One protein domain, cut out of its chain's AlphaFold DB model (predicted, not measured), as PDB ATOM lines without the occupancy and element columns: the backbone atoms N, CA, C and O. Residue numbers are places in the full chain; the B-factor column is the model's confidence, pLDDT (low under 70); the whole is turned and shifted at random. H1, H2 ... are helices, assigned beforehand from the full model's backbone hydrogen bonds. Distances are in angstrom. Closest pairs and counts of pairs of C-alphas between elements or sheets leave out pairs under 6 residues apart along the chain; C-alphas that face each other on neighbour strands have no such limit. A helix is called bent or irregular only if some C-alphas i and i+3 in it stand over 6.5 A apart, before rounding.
ATOM      1  N   VAL A  75     236.480 262.423 308.456       91.44
ATOM      2  CA  VAL A  75     235.515 262.218 309.551       91.44
ATOM      3  C   VAL A  75     234.101 261.929 309.028       91.44
ATOM      4  O   VAL A  75     233.373 261.162 309.650       91.44
ATOM      5  N   GLN A  76     233.701 262.502 307.886       90.44
ATOM      6  CA  GLN A  76     232.370 262.259 307.313       90.44
ATOM      7  C   GLN A  76     232.223 260.828 306.788       90.44
ATOM      8  O   GLN A  76     231.181 260.215 307.001       90.44
ATOM      9  N   ALA A  77     233.265 260.279 306.162       91.50
ATOM     10  CA  ALA A  77     233.280 258.889 305.719       91.50
ATOM     11  C   ALA A  77     233.201 257.917 306.901       91.50
ATOM     12  O   ALA A  77     232.368 257.015 306.893       91.50
ATOM     13  N   TRP A  78     234.001 258.144 307.950       95.38
ATOM     14  CA  TRP A  78     233.954 257.334 309.169       95.38
ATOM     15  C   TRP A  78     232.601 257.419 309.880       95.38
ATOM     16  O   TRP A  78     232.083 256.399 310.329       95.38
ATOM     17  N   LEU A  79     231.999 258.610 309.950       92.56
ATOM     18  CA  LEU A  79     230.654 258.789 310.496       92.56
ATOM     19  C   LEU A  79     229.609 258.021 309.683       92.56
ATOM     20  O   LEU A  79     228.863 257.237 310.267       92.56
ATOM     21  N   GLY A  80     229.579 258.204 308.361       91.00
ATOM     22  CA  GLY A  80     228.641 257.505 307.481       91.00
ATOM     23  C   GLY A  80     228.792 255.985 307.571       91.00
ATOM     24  O   GLY A  80     227.799 255.276 307.716       91.00
ATOM     25  N   LEU A  81     230.034 255.494 307.597       93.94
ATOM     26  CA  LEU A  81     230.325 254.074 307.759       93.94
ATOM     27  C   LEU A  81     229.881 253.554 309.131       93.94
ATOM     28  O   LEU A  81     229.267 252.494 309.203       93.94
ATOM     29  N   SER A  82     230.119 254.305 310.211       94.44
ATOM     30  CA  SER A  82     229.678 253.911 311.555       94.44
ATOM     31  C   SER A  82     228.151 253.802 311.649       94.44
ATOM     32  O   SER A  82     227.642 252.799 312.139       94.44
ATOM     33  N   GLN A  83     227.412 254.779 311.111       92.12
ATOM     34  CA  GLN A  83     225.947 254.767 311.067       92.12
ATOM     35  C   GLN A  83     225.418 253.586 310.259       92.12
ATOM     36  O   GLN A  83     224.503 252.896 310.706       92.12
ATOM     37  N   PHE A  84     226.021 253.327 309.099       91.62
ATOM     38  CA  PHE A  84     225.697 252.172 308.274       91.62
ATOM     39  C   PHE A  84     225.907 250.856 309.040       91.62
ATOM     40  O   PHE A  84     224.988 250.043 309.147       91.62
ATOM     41  N   CYS A  85     227.082 250.662 309.644       93.19
ATOM     42  CA  CYS A  85     227.398 249.433 310.371       93.19
ATOM     43  C   CYS A  85     226.478 249.230 311.584       93.19
ATOM     44  O   CYS A  85     226.132 248.098 311.914       93.19
ATOM     45  N   MET A  86     226.035 250.315 312.226       93.00
ATOM     46  CA  MET A  86     225.094 250.238 313.343       93.00
ATOM     47  C   MET A  86     223.679 249.815 312.922       93.00
ATOM     48  O   MET A  86     222.977 249.248 313.754       93.00
ATOM     49  N   LYS A  87     223.267 249.996 311.656       90.94
ATOM     50  CA  LYS A  87     221.984 249.459 311.151       90.94
ATOM     51  C   LYS A  87     221.987 247.930 311.073       90.94
ATOM     52  O   LYS A  87     220.973 247.309 311.366       90.94
ATOM     53  N   ASN A  88     223.129 247.343 310.711       89.00
ATOM     54  CA  ASN A  88     223.326 245.898 310.564       89.00
ATOM     55  C   ASN A  88     224.487 245.416 311.435       89.00
ATOM     56  O   ASN A  88     225.499 244.895 310.954       89.00
ATOM     57  N   THR A  89     224.337 245.612 312.745       90.25
ATOM     58  CA  THR A  89     225.428 245.401 313.698       90.25
ATOM     59  C   THR A  89     225.948 243.967 313.686       90.25
ATOM     60  O   THR A  89     227.153 243.764 313.737       90.25
ATOM     61  N   ASP A  90     225.076 242.966 313.536       91.25
ATOM     62  CA  ASP A  90     225.487 241.556 313.594       91.25
ATOM     63  C   ASP A  90     226.472 241.175 312.476       91.25
ATOM     64  O   ASP A  90     227.328 240.315 312.677       91.25
ATOM     65  N   ARG A  91     226.408 241.856 311.325       91.31
ATOM     66  CA  ARG A  91     227.324 241.635 310.197       91.31
ATOM     67  C   ARG A  91     228.585 242.494 310.285       91.31
ATOM     68  O   ARG A  91     229.664 242.032 309.923       91.31
ATOM     69  N   PHE A  92     228.456 243.733 310.758       92.56
ATOM     70  CA  PHE A  92     229.515 244.745 310.667       92.56
ATOM     71  C   PHE A  92     230.053 245.229 312.026       92.56
ATOM     72  O   PHE A  92     230.701 246.272 312.080       92.56
ATOM     73  N   TYR A  93     229.835 244.499 313.126       93.62
ATOM     74  CA  TYR A  93     230.233 244.941 314.474       93.62
ATOM     75  C   TYR A  93     231.732 245.257 314.602       93.62
ATOM     76  O   TYR A  93     232.091 246.245 315.239       93.62
ATOM     77  N   MET A  94     232.612 244.466 313.974       92.00
ATOM     78  CA  MET A  94     234.061 244.721 313.998       92.00
ATOM     79  C   MET A  94     234.418 246.024 313.284       92.00
ATOM     80  O   MET A  94     235.211 246.816 313.791       92.00
ATOM     81  N   LEU A  95     233.806 246.266 312.122       93.12
ATOM     82  CA  LEU A  95     234.023 247.486 311.354       93.12
ATOM     83  C   LEU A  95     233.467 248.705 312.101       93.12
ATOM     84  O   LEU A  95     234.147 249.721 312.205       93.12
ATOM     85  N   ALA A  96     232.287 248.578 312.716       94.44
ATOM     86  CA  ALA A  96     231.711 249.614 313.568       94.44
ATOM     87  C   ALA A  96     232.650 249.982 314.729       94.44
ATOM     88  O   ALA A  96     232.886 251.164 314.983       94.44
ATOM     89  N   ALA A  97     233.230 248.982 315.404       93.62
ATOM     90  CA  ALA A  97     234.178 249.208 316.491       93.62
ATOM     91  C   ALA A  97     235.410 249.993 316.009       93.62
ATOM     92  O   ALA A  97     235.809 250.962 316.655       93.62
ATOM     93  N   GLN A  98     235.958 249.644 314.840       92.19
ATOM     94  CA  GLN A  98     237.060 250.388 314.219       92.19
ATOM     95  C   GLN A  98     236.676 251.838 313.905       92.19
ATOM     96  O   GLN A  98     237.453 252.751 314.191       92.19
ATOM     97  N   CYS A  99     235.469 252.075 313.381       94.12
ATOM     98  CA  CYS A  99     234.993 253.434 313.139       94.12
ATOM     99  C   CYS A  99     234.954 254.255 314.434       94.12
ATOM    100  O   CYS A  99     235.436 255.386 314.454       94.12
ATOM    101  N   PHE A 100     234.418 253.705 315.528       94.44
ATOM    102  CA  PHE A 100     234.345 254.440 316.795       94.44
ATOM    103  C   PHE A 100     235.717 254.701 317.407       94.44
ATOM    104  O   PHE A 100     235.932 255.788 317.943       94.44
ATOM    105  N   LEU A 101     236.666 253.775 317.266       92.00
ATOM    106  CA  LEU A 101     238.046 253.995 317.703       92.00
ATOM    107  C   LEU A 101     238.693 255.193 317.013       92.00
ATOM    108  O   LEU A 101     239.417 255.953 317.652       92.00
ATOM    109  N   PHE A 102     238.389 255.392 315.731       92.25
ATOM    110  CA  PHE A 102     238.836 256.568 315.000       92.25
ATOM    111  C   PHE A 102     238.071 257.835 315.419       92.25
ATOM    112  O   PHE A 102     238.668 258.886 315.638       92.25
ATOM    113  N   LEU A 103     236.745 257.758 315.552       92.62
ATOM    114  CA  LEU A 103     235.882 258.921 315.785       92.62
ATOM    115  C   LEU A 103     235.981 259.507 317.203       92.62
ATOM    116  O   LEU A 103     235.858 260.723 317.365       92.62
ATOM    117  N   ILE A 104     236.207 258.680 318.226       92.81
ATOM    118  CA  ILE A 104     236.249 259.114 319.633       92.81
ATOM    119  C   ILE A 104     237.306 260.215 319.862       92.81
ATOM    120  O   ILE A 104     236.928 261.299 320.320       92.81
ATOM    121  N   PRO A 105     238.587 260.035 319.477       90.19
ATOM    122  CA  PRO A 105     239.590 261.094 319.602       90.19
ATOM    123  C   PRO A 105     239.199 262.397 318.890       90.19
ATOM    124  O   PRO A 105     239.476 263.481 319.403       90.19
ATOM    125  N   HIS A 106     238.505 262.315 317.748       89.44
ATOM    126  CA  HIS A 106     238.073 263.485 316.977       89.44
ATOM    127  C   HIS A 106     236.963 264.295 317.659       89.44
ATOM    128  O   HIS A 106     236.916 265.520 317.513       89.44
ATOM    129  N   PHE A 107     236.082 263.643 318.420       88.44
ATOM    130  CA  PHE A 107     234.997 264.316 319.139       88.44
ATOM    131  C   PHE A 107     235.329 264.670 320.588       88.44
ATOM    132  O   PHE A 107     234.492 265.272 321.247       88.44
ATOM    133  N   SER A 108     236.552 264.407 321.056       84.06
ATOM    134  CA  SER A 108     237.007 264.726 322.422       84.06
ATOM    135  C   SER A 108     236.941 266.221 322.800       84.06
ATOM    136  O   SER A 108     237.070 266.573 323.970       84.06
ATOM    137  N   SER A 109     236.707 267.113 321.831       83.19
ATOM    138  CA  SER A 109     236.492 268.546 322.068       83.19
ATOM    139  C   SER A 109     235.116 268.854 322.682       83.19
ATOM    140  O   SER A 109     234.097 268.311 322.256       83.19
ATOM    141  N   GLU A 110     235.054 269.819 323.609       73.50
ATOM    142  CA  GLU A 110     233.818 270.195 324.326       73.50
ATOM    143  C   GLU A 110     232.641 270.547 323.400       73.50
ATOM    144  O   GLU A 110     231.492 270.202 323.676       73.50
ATOM    145  N   LYS A 111     232.919 271.165 322.243       81.56
ATOM    146  CA  LYS A 111     231.895 271.529 321.245       81.56
ATOM    147  C   LYS A 111     231.135 270.319 320.688       81.56
ATOM    148  O   LYS A 111     230.012 270.473 320.219       81.56
ATOM    149  N   ASN A 112     231.736 269.130 320.732       86.81
ATOM    150  CA  ASN A 112     231.176 267.889 320.202       86.81
ATOM    151  C   ASN A 112     230.846 266.865 321.297       86.81
ATOM    152  O   ASN A 112     230.645 265.692 320.982       86.81
ATOM    153  N   ALA A 113     230.716 267.296 322.558       86.38
ATOM    154  CA  ALA A 113     230.500 266.407 323.701       86.38
ATOM    155  C   ALA A 113     229.345 265.407 323.499       86.38
ATOM    156  O   ALA A 113     229.491 264.231 323.812       86.38
ATOM    157  N   LYS A 114     228.223 265.824 322.896       89.56
ATOM    158  CA  LYS A 114     227.097 264.913 322.605       89.56
ATOM    159  C   LYS A 114     227.486 263.773 321.658       89.56
ATOM    160  O   LYS A 114     227.225 262.617 321.965       89.56
ATOM    161  N   LYS A 115     228.152 264.095 320.543       90.75
ATOM    162  CA  LYS A 115     228.621 263.098 319.563       90.75
ATOM    163  C   LYS A 115     229.700 262.199 320.151       90.75
ATOM    164  O   LYS A 115     229.756 261.018 319.832       90.75
ATOM    165  N   HIS A 116     230.542 262.756 321.018       91.69
ATOM    166  CA  HIS A 116     231.539 261.992 321.752       91.69
ATOM    167  C   HIS A 116     230.882 260.937 322.646       91.69
ATOM    168  O   HIS A 116     231.194 259.757 322.519       91.69
ATOM    169  N   ILE A 117     229.915 261.338 323.479       91.81
ATOM    170  CA  ILE A 117     229.160 260.412 324.337       91.81
ATOM    171  C   ILE A 117     228.391 259.377 323.507       91.81
ATOM    172  O   ILE A 117     228.389 258.203 323.862       91.81
ATOM    173  N   GLU A 118     227.797 259.771 322.380       93.50
ATOM    174  CA  GLU A 118     227.126 258.846 321.458       93.50
ATOM    175  C   GLU A 118     228.090 257.782 320.901       93.50
ATOM    176  O   GLU A 118     227.782 256.592 320.936       93.50
ATOM    177  N   CYS A 119     229.291 258.180 320.463       94.12
ATOM    178  CA  CYS A 119     230.316 257.240 319.996       94.12
ATOM    179  C   CYS A 119     230.766 256.283 321.107       94.12
ATOM    180  O   CYS A 119     230.925 255.088 320.857       94.12
ATOM    181  N   LEU A 120     230.943 256.783 322.336       94.12
ATOM    182  CA  LEU A 120     231.300 255.952 323.488       94.12
ATOM    183  C   LEU A 120     230.184 254.963 323.846       94.12
ATOM    184  O   LEU A 120     230.468 253.798 324.116       94.12
ATOM    185  N   SER A 121     228.926 255.408 323.809       95.19
ATOM    186  CA  SER A 121     227.751 254.566 324.052       95.19
ATOM    187  C   SER A 121     227.667 253.428 323.033       95.19
ATOM    188  O   SER A 121     227.584 252.260 323.415       95.19
ATOM    189  N   ASN A 122     227.799 253.748 321.740       95.44
ATOM    190  CA  ASN A 122     227.785 252.745 320.676       95.44
ATOM    191  C   ASN A 122     228.969 251.772 320.793       95.44
ATOM    192  O   ASN A 122     228.786 250.567 320.641       95.44
ATOM    193  N   LEU A 123     230.172 252.256 321.122       95.19
ATOM    194  CA  LEU A 123     231.326 251.384 321.345       95.19
ATOM    195  C   LEU A 123     231.098 250.430 322.530       95.19
ATOM    196  O   LEU A 123     231.353 249.232 322.403       95.19
ATOM    197  N   ILE A 124     230.580 250.929 323.659       95.00
ATOM    198  CA  ILE A 124     230.241 250.086 324.815       95.00
ATOM    199  C   ILE A 124     229.197 249.038 324.425       95.00
ATOM    200  O   ILE A 124     229.367 247.868 324.762       95.00
ATOM    201  N   GLN A 125     228.153 249.422 323.687       95.69
ATOM    202  CA  GLN A 125     227.152 248.483 323.189       95.69
ATOM    203  C   GLN A 125     227.798 247.339 322.397       95.69
ATOM    204  O   GLN A 125     227.478 246.177 322.652       95.69
ATOM    205  N   LEU A 126     228.727 247.636 321.481       95.12
ATOM    206  CA  LEU A 126     229.428 246.614 320.696       95.12
ATOM    207  C   LEU A 126     230.269 245.683 321.579       95.12
ATOM    208  O   LEU A 126     230.162 244.462 321.464       95.12
ATOM    209  N   ILE A 127     231.059 246.248 322.496       93.12
ATOM    210  CA  ILE A 127     231.907 245.483 323.424       93.12
ATOM    211  C   ILE A 127     231.062 244.544 324.284       93.12
ATOM    212  O   ILE A 127     231.378 243.365 324.453       93.12
ATOM    213  N   VAL A 128     229.963 245.059 324.826       94.62
ATOM    214  CA  VAL A 128     229.087 244.324 325.734       94.62
ATOM    215  C   VAL A 128     228.340 243.227 324.986       94.62
ATOM    216  O   VAL A 128     228.367 242.079 325.445       94.62
ATOM    217  N   ARG A 129     227.725 243.557 323.842       95.19
ATOM    218  CA  ARG A 129     226.895 242.641 323.046       95.19
ATOM    219  C   ARG A 129     227.713 241.513 322.423       95.19
ATOM    220  O   ARG A 129     227.312 240.363 322.541       95.19
ATOM    221  N   TYR A 130     228.865 241.825 321.831       94.19
ATOM    222  CA  TYR A 130     229.688 240.845 321.108       94.19
ATOM    223  C   TYR A 130     230.891 240.337 321.909       94.19
ATOM    224  O   TYR A 130     231.719 239.616 321.363       94.19
ATOM    225  N   ARG A 131     230.984 240.681 323.204       91.25
ATOM    226  CA  ARG A 131     232.071 240.247 324.105       91.25
ATOM    227  C   ARG A 131     233.464 240.560 323.537       91.25
ATOM    228  O   ARG A 131     234.374 239.743 323.628       91.25
ATOM    229  N   LEU A 132     233.610 241.746 322.947       90.75
ATOM    230  CA  LEU A 132     234.877 242.176 322.356       90.75
ATOM    231  C   LEU A 132     235.899 242.501 323.442       90.75
ATOM    232  O   LEU A 132     235.548 243.002 324.512       90.75
ATOM    233  N   GLU A 133     237.170 242.282 323.129       86.75
ATOM    234  CA  GLU A 133     238.259 242.808 323.942       86.75
ATOM    235  C   GLU A 133     238.263 244.335 323.885       86.75
ATOM    236  O   GLU A 133     237.998 244.945 322.843       86.75
ATOM    237  N   PHE A 134     238.545 244.965 325.025       83.50
ATOM    238  CA  PHE A 134     238.609 246.415 325.084       83.50
ATOM    239  C   PHE A 134     239.865 246.904 324.343       83.50
ATOM    240  O   PHE A 134     240.976 246.521 324.718       83.50
ATOM    241  N   PRO A 135     239.719 247.739 323.303       78.69
ATOM    242  CA  PRO A 135     240.846 248.120 322.468       78.69
ATOM    243  C   PRO A 135     241.842 249.017 323.226       78.69
ATOM    244  O   PRO A 135     241.430 249.914 323.972       78.69
ATOM    245  N   PRO A 136     243.159 248.818 323.031       75.94
ATOM    246  CA  PRO A 136     244.181 249.645 323.662       75.94
ATOM    247  C   PRO A 136     244.180 251.072 323.088       75.94
ATOM    248  O   PRO A 136     243.811 251.297 321.938       75.94
ATOM    249  N   GLY A 137     244.634 252.044 323.884       75.31
ATOM    250  CA  GLY A 137     244.768 253.449 323.461       75.31
ATOM    251  C   GLY A 137     243.570 254.350 323.782       75.31
ATOM    252  O   GLY A 137     243.644 255.555 323.559       75.31
ATOM    253  N   LEU A 138     242.497 253.797 324.352       81.75
ATOM    254  CA  LEU A 138     241.401 254.571 324.936       81.75
ATOM    255  C   LEU A 138     241.575 254.762 326.448       81.75
ATOM    256  O   LEU A 138     242.353 254.065 327.103       81.75
ATOM    257  N   GLN A 139     240.811 255.705 327.011       84.69
ATOM    258  CA  GLN A 139     240.653 255.825 328.461       84.69
ATOM    259  C   GLN A 139     240.165 254.493 329.057       84.69
ATOM    260  O   GLN A 139     239.474 253.740 328.364       84.69
ATOM    261  N   PRO A 140     240.484 254.189 330.329       89.38
ATOM    262  CA  PRO A 140     240.020 252.968 330.973       89.38
ATOM    263  C   PRO A 140     238.510 252.782 330.795       89.38
ATOM    264  O   PRO A 140     237.743 253.725 330.991       89.38
ATOM    265  N   LEU A 141     238.071 251.558 330.478       89.88
ATOM    266  CA  LEU A 141     236.653 251.257 330.231       89.88
ATOM    267  C   LEU A 141     235.745 251.764 331.366       89.88
ATOM    268  O   LEU A 141     234.663 252.282 331.110       89.88
ATOM    269  N   LYS A 142     236.219 251.699 332.616       91.69
ATOM    270  CA  LYS A 142     235.528 252.255 333.787       91.69
ATOM    271  C   LYS A 142     235.186 253.740 333.622       91.69
ATOM    272  O   LYS A 142     234.067 254.140 333.939       91.69
ATOM    273  N   ASP A 143     236.133 254.543 333.151       92.44
ATOM    274  CA  ASP A 143     235.971 255.989 333.003       92.44
ATOM    275  C   ASP A 143     235.045 256.313 331.832       92.44
ATOM    276  O   ASP A 143     234.176 257.174 331.957       92.44
ATOM    277  N   ILE A 144     235.137 255.540 330.745       92.44
ATOM    278  CA  ILE A 144     234.200 255.634 329.620       92.44
ATOM    279  C   ILE A 144     232.771 255.328 330.077       92.44
ATOM    280  O   ILE A 144     231.851 256.091 329.779       92.44
ATOM    281  N   CYS A 145     232.566 254.253 330.844       93.69
ATOM    282  CA  CYS A 145     231.246 253.936 331.381       93.69
ATOM    283  C   CYS A 145     230.724 255.044 332.303       93.69
ATOM    284  O   CYS A 145     229.541 255.362 332.251       93.69
ATOM    285  N   ASN A 146     231.582 255.645 333.135       93.56
ATOM    286  CA  ASN A 146     231.185 256.771 333.984       93.56
ATOM    287  C   ASN A 146     230.756 257.984 333.152       93.56
ATOM    288  O   ASN A 146     229.750 258.606 333.477       93.56
ATOM    289  N   ALA A 147     231.484 258.294 332.076       93.06
ATOM    290  CA  ALA A 147     231.148 259.392 331.177       93.06
ATOM    291  C   ALA A 147     229.795 259.167 330.485       93.06
ATOM    292  O   ALA A 147     228.969 260.078 330.450       93.06
ATOM    293  N   VAL A 148     229.534 257.951 329.993       94.06
ATOM    294  CA  VAL A 148     228.236 257.609 329.387       94.06
ATOM    295  C   VAL A 148     227.113 257.685 330.421       94.06
ATOM    296  O   VAL A 148     226.112 258.339 330.159       94.06
ATOM    297  N   LEU A 149     227.298 257.120 331.617       94.69
ATOM    298  CA  LEU A 149     226.282 257.140 332.678       94.69
ATOM    299  C   LEU A 149     226.013 258.535 333.259       94.69
ATOM    300  O   LEU A 149     224.941 258.767 333.811       94.69
ATOM    301  N   ALA A 150     226.961 259.467 333.143       92.50
ATOM    302  CA  ALA A 150     226.735 260.860 333.513       92.50
ATOM    303  C   ALA A 150     225.767 261.569 332.546       92.50
ATOM    304  O   ALA A 150     225.054 262.478 332.965       92.50
ATOM    305  N   GLY A 151     225.740 261.163 331.269       88.56
ATOM    306  CA  GLY A 151     224.808 261.684 330.265       88.56
ATOM    307  C   GLY A 151     223.503 260.887 330.152       88.56
ATOM    308  O   GLY A 151     222.443 261.476 329.963       88.56
ATOM    309  N   ASP A 152     223.585 259.564 330.281       91.62
ATOM    310  CA  ASP A 152     222.481 258.605 330.199       91.62
ATOM    311  C   ASP A 152     222.630 257.563 331.318       91.62
ATOM    312  O   ASP A 152     223.270 256.519 331.165       91.62
ATOM    313  N   ASN A 153     222.055 257.869 332.481       91.31
ATOM    314  CA  ASN A 153     222.198 257.061 333.694       91.31
ATOM    315  C   ASN A 153     221.537 255.674 333.608       91.31
ATOM    316  O   ASN A 153     221.856 254.802 334.418       91.31
ATOM    317  N   ALA A 154     220.640 255.469 332.642       93.06
ATOM    318  CA  ALA A 154     219.902 254.231 332.435       93.06
ATOM    319  C   ALA A 154     220.482 253.385 331.291       93.06
ATOM    320  O   ALA A 154     219.885 252.371 330.929       93.06
ATOM    321  N   ASN A 155     221.639 253.767 330.734       95.56
ATOM    322  CA  ASN A 155     222.256 253.050 329.627       95.56
ATOM    323  C   ASN A 155     222.567 251.586 330.013       95.56
ATOM    324  O   ASN A 155     223.469 251.341 330.827       95.56
ATOM    325  N   PRO A 156     221.870 250.590 329.432       95.56
ATOM    326  CA  PRO A 156     221.951 249.208 329.900       95.56
ATOM    327  C   PRO A 156     223.340 248.610 329.671       95.56
ATOM    328  O   PRO A 156     223.855 247.884 330.521       95.56
ATOM    329  N   TYR A 157     223.984 248.964 328.559       96.19
ATOM    330  CA  TYR A 157     225.298 248.443 328.206       96.19
ATOM    331  C   TYR A 157     226.391 249.013 329.113       96.19
ATOM    332  O   TYR A 157     227.254 248.272 329.579       96.19
ATOM    333  N   ALA A 158     226.343 250.310 329.434       95.44
ATOM    334  CA  ALA A 158     227.289 250.911 330.371       95.44
ATOM    335  C   ALA A 158     227.136 250.346 331.793       95.44
ATOM    336  O   ALA A 158     228.142 250.091 332.460       95.44
ATOM    337  N   LEU A 159     225.901 250.096 332.245       95.75
ATOM    338  CA  LEU A 159     225.643 249.430 333.524       95.75
ATOM    339  C   LEU A 159     226.189 247.996 333.534       95.75
ATOM    340  O   LEU A 159     226.908 247.624 334.464       95.75
ATOM    341  N   GLU A 160     225.911 247.211 332.492       95.56
ATOM    342  CA  GLU A 160     226.411 245.839 332.375       95.56
ATOM    343  C   GLU A 160     227.946 245.799 332.356       95.56
ATOM    344  O   GLU A 160     228.552 245.034 333.108       95.56
ATOM    345  N   ALA A 161     228.592 246.656 331.558       94.31
ATOM    346  CA  ALA A 161     230.049 246.756 331.502       94.31
ATOM    347  C   ALA A 161     230.657 247.081 332.876       94.31
ATOM    348  O   ALA A 161     231.635 246.455 333.290       94.31
ATOM    349  N   ARG A 162     230.054 248.012 333.629       94.44
ATOM    350  CA  ARG A 162     230.508 248.331 334.991       94.44
ATOM    351  C   ARG A 162     230.368 247.162 335.951       94.44
ATOM    352  O   ARG A 162     231.283 246.935 336.740       94.44
ATOM    353  N   LEU A 163     229.252 246.437 335.897       93.38
ATOM    354  CA  LEU A 163     229.038 245.269 336.746       93.38
ATOM    355  C   LEU A 163     230.095 244.194 336.475       93.38
ATOM    356  O   LEU A 163     230.683 243.680 337.425       93.38
ATOM    357  N   ARG A 164     230.411 243.920 335.203       92.06
ATOM    358  CA  ARG A 164     231.475 242.966 334.844       92.06
ATOM    359  C   ARG A 164     232.829 243.373 335.413       92.06
ATOM    360  O   ARG A 164     233.448 242.572 336.107       92.06
ATOM    361  N   LEU A 165     233.231 244.633 335.229       91.31
ATOM    362  CA  LEU A 165     234.493 245.151 335.773       91.31
ATOM    363  C   LEU A 165     234.563 245.044 337.305       91.31
ATOM    364  O   LEU A 165     235.624 244.774 337.871       91.31
ATOM    365  N   MET A 166     233.442 245.261 338.001       92.12
ATOM    366  CA  MET A 166     233.374 245.104 339.457       92.12
ATOM    367  C   MET A 166     233.572 243.647 339.883       92.12
ATOM    368  O   MET A 166     234.338 243.390 340.813       92.12
ATOM    369  N   VAL A 167     232.918 242.706 339.195       92.19
ATOM    370  CA  VAL A 167     233.056 241.266 339.453       92.19
ATOM    371  C   VAL A 167     234.483 240.802 339.166       92.19
ATOM    372  O   VAL A 167     235.100 240.177 340.025       92.19
ATOM    373  N   GLU A 168     235.052 241.169 338.017       89.19
ATOM    374  CA  GLU A 168     236.435 240.845 337.643       89.19
ATOM    375  C   GLU A 168     237.437 241.378 338.675       89.19
ATOM    376  O   GLU A 168     238.306 240.643 339.146       89.19
ATOM    377  N   SER A 169     237.281 242.632 339.113       89.81
ATOM    378  CA  SER A 169     238.139 243.212 340.151       89.81
ATOM    379  C   SER A 169     238.042 242.455 341.479       89.81
ATOM    380  O   SER A 169     239.059 242.249 342.146       89.81
ATOM    381  N   ALA A 170     236.838 242.031 341.876       91.19
ATOM    382  CA  ALA A 170     236.630 241.254 343.093       91.19
ATOM    383  C   ALA A 170     237.274 239.862 342.996       91.19
ATOM    384  O   ALA A 170     237.985 239.456 343.916       91.19
ATOM    385  N   LEU A 171     237.101 239.170 341.867       91.12
ATOM    386  CA  LEU A 171     237.707 237.861 341.615       91.12
ATOM    387  C   LEU A 171     239.240 237.937 341.616       91.12
ATOM    388  O   LEU A 171     239.887 237.142 342.295       91.12
ATOM    389  N   CYS A 172     239.834 238.936 340.957       87.19
ATOM    390  CA  CYS A 172     241.285 239.150 340.960       87.19
ATOM    391  C   CYS A 172     241.839 239.429 342.369       87.19
ATOM    392  O   CYS A 172     242.914 238.944 342.739       87.19
ATOM    393  N   LYS A 173     241.107 240.188 343.196       88.75
ATOM    394  CA  LYS A 173     241.476 240.420 344.604       88.75
ATOM    395  C   LYS A 173     241.416 239.136 345.427       88.75
ATOM    396  O   LYS A 173     242.340 238.871 346.191       88.75
ATOM    397  N   LEU A 174     240.372 238.326 345.257       87.44
ATOM    398  CA  LEU A 174     240.252 237.035 345.941       87.44
ATOM    399  C   LEU A 174     241.382 236.086 345.531       87.44
ATOM    400  O   LEU A 174     242.035 235.515 346.397       87.44
ATOM    401  N   TYR A 175     241.673 235.994 344.233       82.75
ATOM    402  CA  TYR A 175     242.744 235.150 343.706       82.75
ATOM    403  C   TYR A 175     244.132 235.578 344.204       82.75
ATOM    404  O   TYR A 175     244.908 234.758 344.688       82.75
ATOM    405  N   SER A 176     244.439 236.877 344.169       81.75
ATOM    406  CA  SER A 176     245.710 237.387 344.704       81.75
ATOM    407  C   SER A 176     245.841 237.191 346.218       81.75
ATOM    408  O   SER A 176     246.938 236.933 346.711       81.75
ATOM    409  N   THR A 177     244.735 237.275 346.962       80.81
ATOM    410  CA  THR A 177     244.710 236.986 348.403       80.81
ATOM    411  C   THR A 177     244.939 235.499 348.664       80.81
ATOM    412  O   THR A 177     245.744 235.152 349.523       80.81
ATOM    413  N   PHE A 178     244.303 234.626 347.881       78.19
ATOM    414  CA  PHE A 178     244.498 233.182 347.949       78.19
ATOM    415  C   PHE A 178     245.959 232.799 347.688       78.19
ATOM    416  O   PHE A 178     246.557 232.146 348.537       78.19
ATOM    417  N   ASN A 179     246.576 233.300 346.611       79.25
ATOM    418  CA  ASN A 179     247.976 232.997 346.280       79.25
ATOM    419  C   ASN A 179     248.970 233.450 347.360       79.25
ATOM    420  O   ASN A 179     249.969 232.774 347.600       79.25
ATOM    421  N   LYS A 180     248.691 234.569 348.045       77.06
ATOM    422  CA  LYS A 180     249.494 235.028 349.190       77.06
ATOM    423  C   LYS A 180     249.376 234.102 350.402       77.06
ATOM    424  O   LYS A 180     250.347 233.951 351.131       77.06
ATOM    425  N   ILE A 181     248.204 233.505 350.626       75.81
ATOM    426  CA  ILE A 181     247.945 232.598 351.755       75.81
ATOM    427  C   ILE A 181     248.490 231.193 351.466       75.81
ATOM    428  O   ILE A 181     249.035 230.550 352.358       75.81
ATOM    429  N   SER A 182     248.373 230.714 350.228       73.19
ATOM    430  CA  SER A 182     248.765 229.358 349.832       73.19
ATOM    431  C   SER A 182     250.263 229.185 349.556       73.19
ATOM    432  O   SER A 182     250.674 228.093 349.174       73.19
ATOM    433  N   GLY A 183     251.087 230.230 349.714       56.16
ATOM    434  CA  GLY A 183     252.548 230.147 349.569       56.16
ATOM    435  C   GLY A 183     253.052 229.857 348.148       56.16
ATOM    436  O   GLY A 183     254.241 229.616 347.963       56.16
ATOM    437  N   PHE A 184     252.182 229.905 347.136       57.16
ATOM    438  CA  PHE A 184     252.569 229.816 345.727       57.16
ATOM    439  C   PHE A 184     253.028 231.197 345.240       57.16
ATOM    440  O   PHE A 184     252.344 231.866 344.468       57.16
ATOM    441  N   SER A 185     254.176 231.658 345.729       52.56
ATOM    442  CA  SER A 185     254.961 232.679 345.037       52.56
ATOM    443  C   SER A 185     255.906 231.961 344.078       52.56
ATOM    444  O   SER A 185     256.797 231.244 344.533       52.56
ATOM    445  N   SER A 186     255.672 232.113 342.774       51.22
ATOM    446  CA  SER A 186     256.676 231.847 341.733       51.22
ATOM    447  C   SER A 186     257.928 232.685 341.953       51.22
ATOM    448  O   SER A 186     257.734 233.881 342.283       51.22
TER     449      SER A 186
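AT A GLANCE: This is residues 75 to 186 of the 186 residues of an uncharacterized protein of Rodentolepis nana (UniProt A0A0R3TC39). A long helix, H5, reaches out like an arm from a compact body of helices; its first part, residues 157 to 165, packs on H3 and H4, while residues 167 to 186 stick out. In the body H1, H2 and H3 run back and forth as two successive hairpins, and H4 packs steeply across H3 on the side away from H1. The printed part has 112 residues with five named helices, H1 to H5 in chain order, and no named strand, an all helix domain. The whole is loose, with a radius of gyration of the C-alphas of 16.9 A, and elongated, spanning 57 by 30 by 25 A, with the arm making the length.

IN THESE COORDINATES: Find C-alpha 156 at (221.951, 249.208, 329.900); from there H5, residues 156 to 181, runs 37.8 A to C-alpha 181 at (247.945, 232.598, 351.755). Just before it in the chain comes H4, residues 141 to 151, 15.8 A long. H3, residues 110 to 130, covers 29.8 A with a kink of 29 degrees near residue 117. H2, residues 89 to 107, covers 21.9 A with a kink of 50 degrees near residue 96. Both are irregular: C-alphas 91 and 94 in H2 are 8.3 A apart, as are C-alphas 111 and 114 in H3. H1, residues 75 to 87, is 18.7 A long and starts at C-alpha 75, (235.515, 262.218, 309.551).

HOW THE PARTS SIT: Start at H5, whose residues 157 to 161 alone touch H3; the closest C-alphas, of Gln 125 and Tyr 157, are 5.3 A apart, at a steep tilt of 64 degrees, the same way. H5 also touches H4, with residues 158 to 165 alone; this hairpin has a shallow tilt of 33 degrees, only just short of steep, opposite ways, and its closest C-alphas are those of Cys 145 and Ala 158, 5.1 A. H3 is the hub, touching three helices. Its residues 117 to 124 alone touch H4 at a steep tilt of 58 degrees, closest at C-alphas 117 and 148, 5.8 A. H2 and H3 form a hairpin at 29 degrees, a shallow tilt, with C-alphas 107 and 116 closest at 4.9 A. H1 and H2 form another at 32 degrees, with C-alphas 85 and 92 closest at 5.2 A. H1 and H3 are near each other, while H1 and H2 are both apart from H4 and H5. In H1 and H5 every O i to N i+4 pair is within hydrogen-bond range; the counts are 11 of 15 in H2, 15 of 17 in H3 and 6 of 7 in H4.

THE WHOLE: Look from Gln 76 to Gly 183 for the two C-alphas farthest apart, 56.8 A. Without residues 167 to 186, which stand free, the body spans 36 by 32 by 24 A. The printed part has no cut and no long link. The mean pLDDT of the printed part is 88.9, and residues 183 to 186, at the chain's end, are under 70.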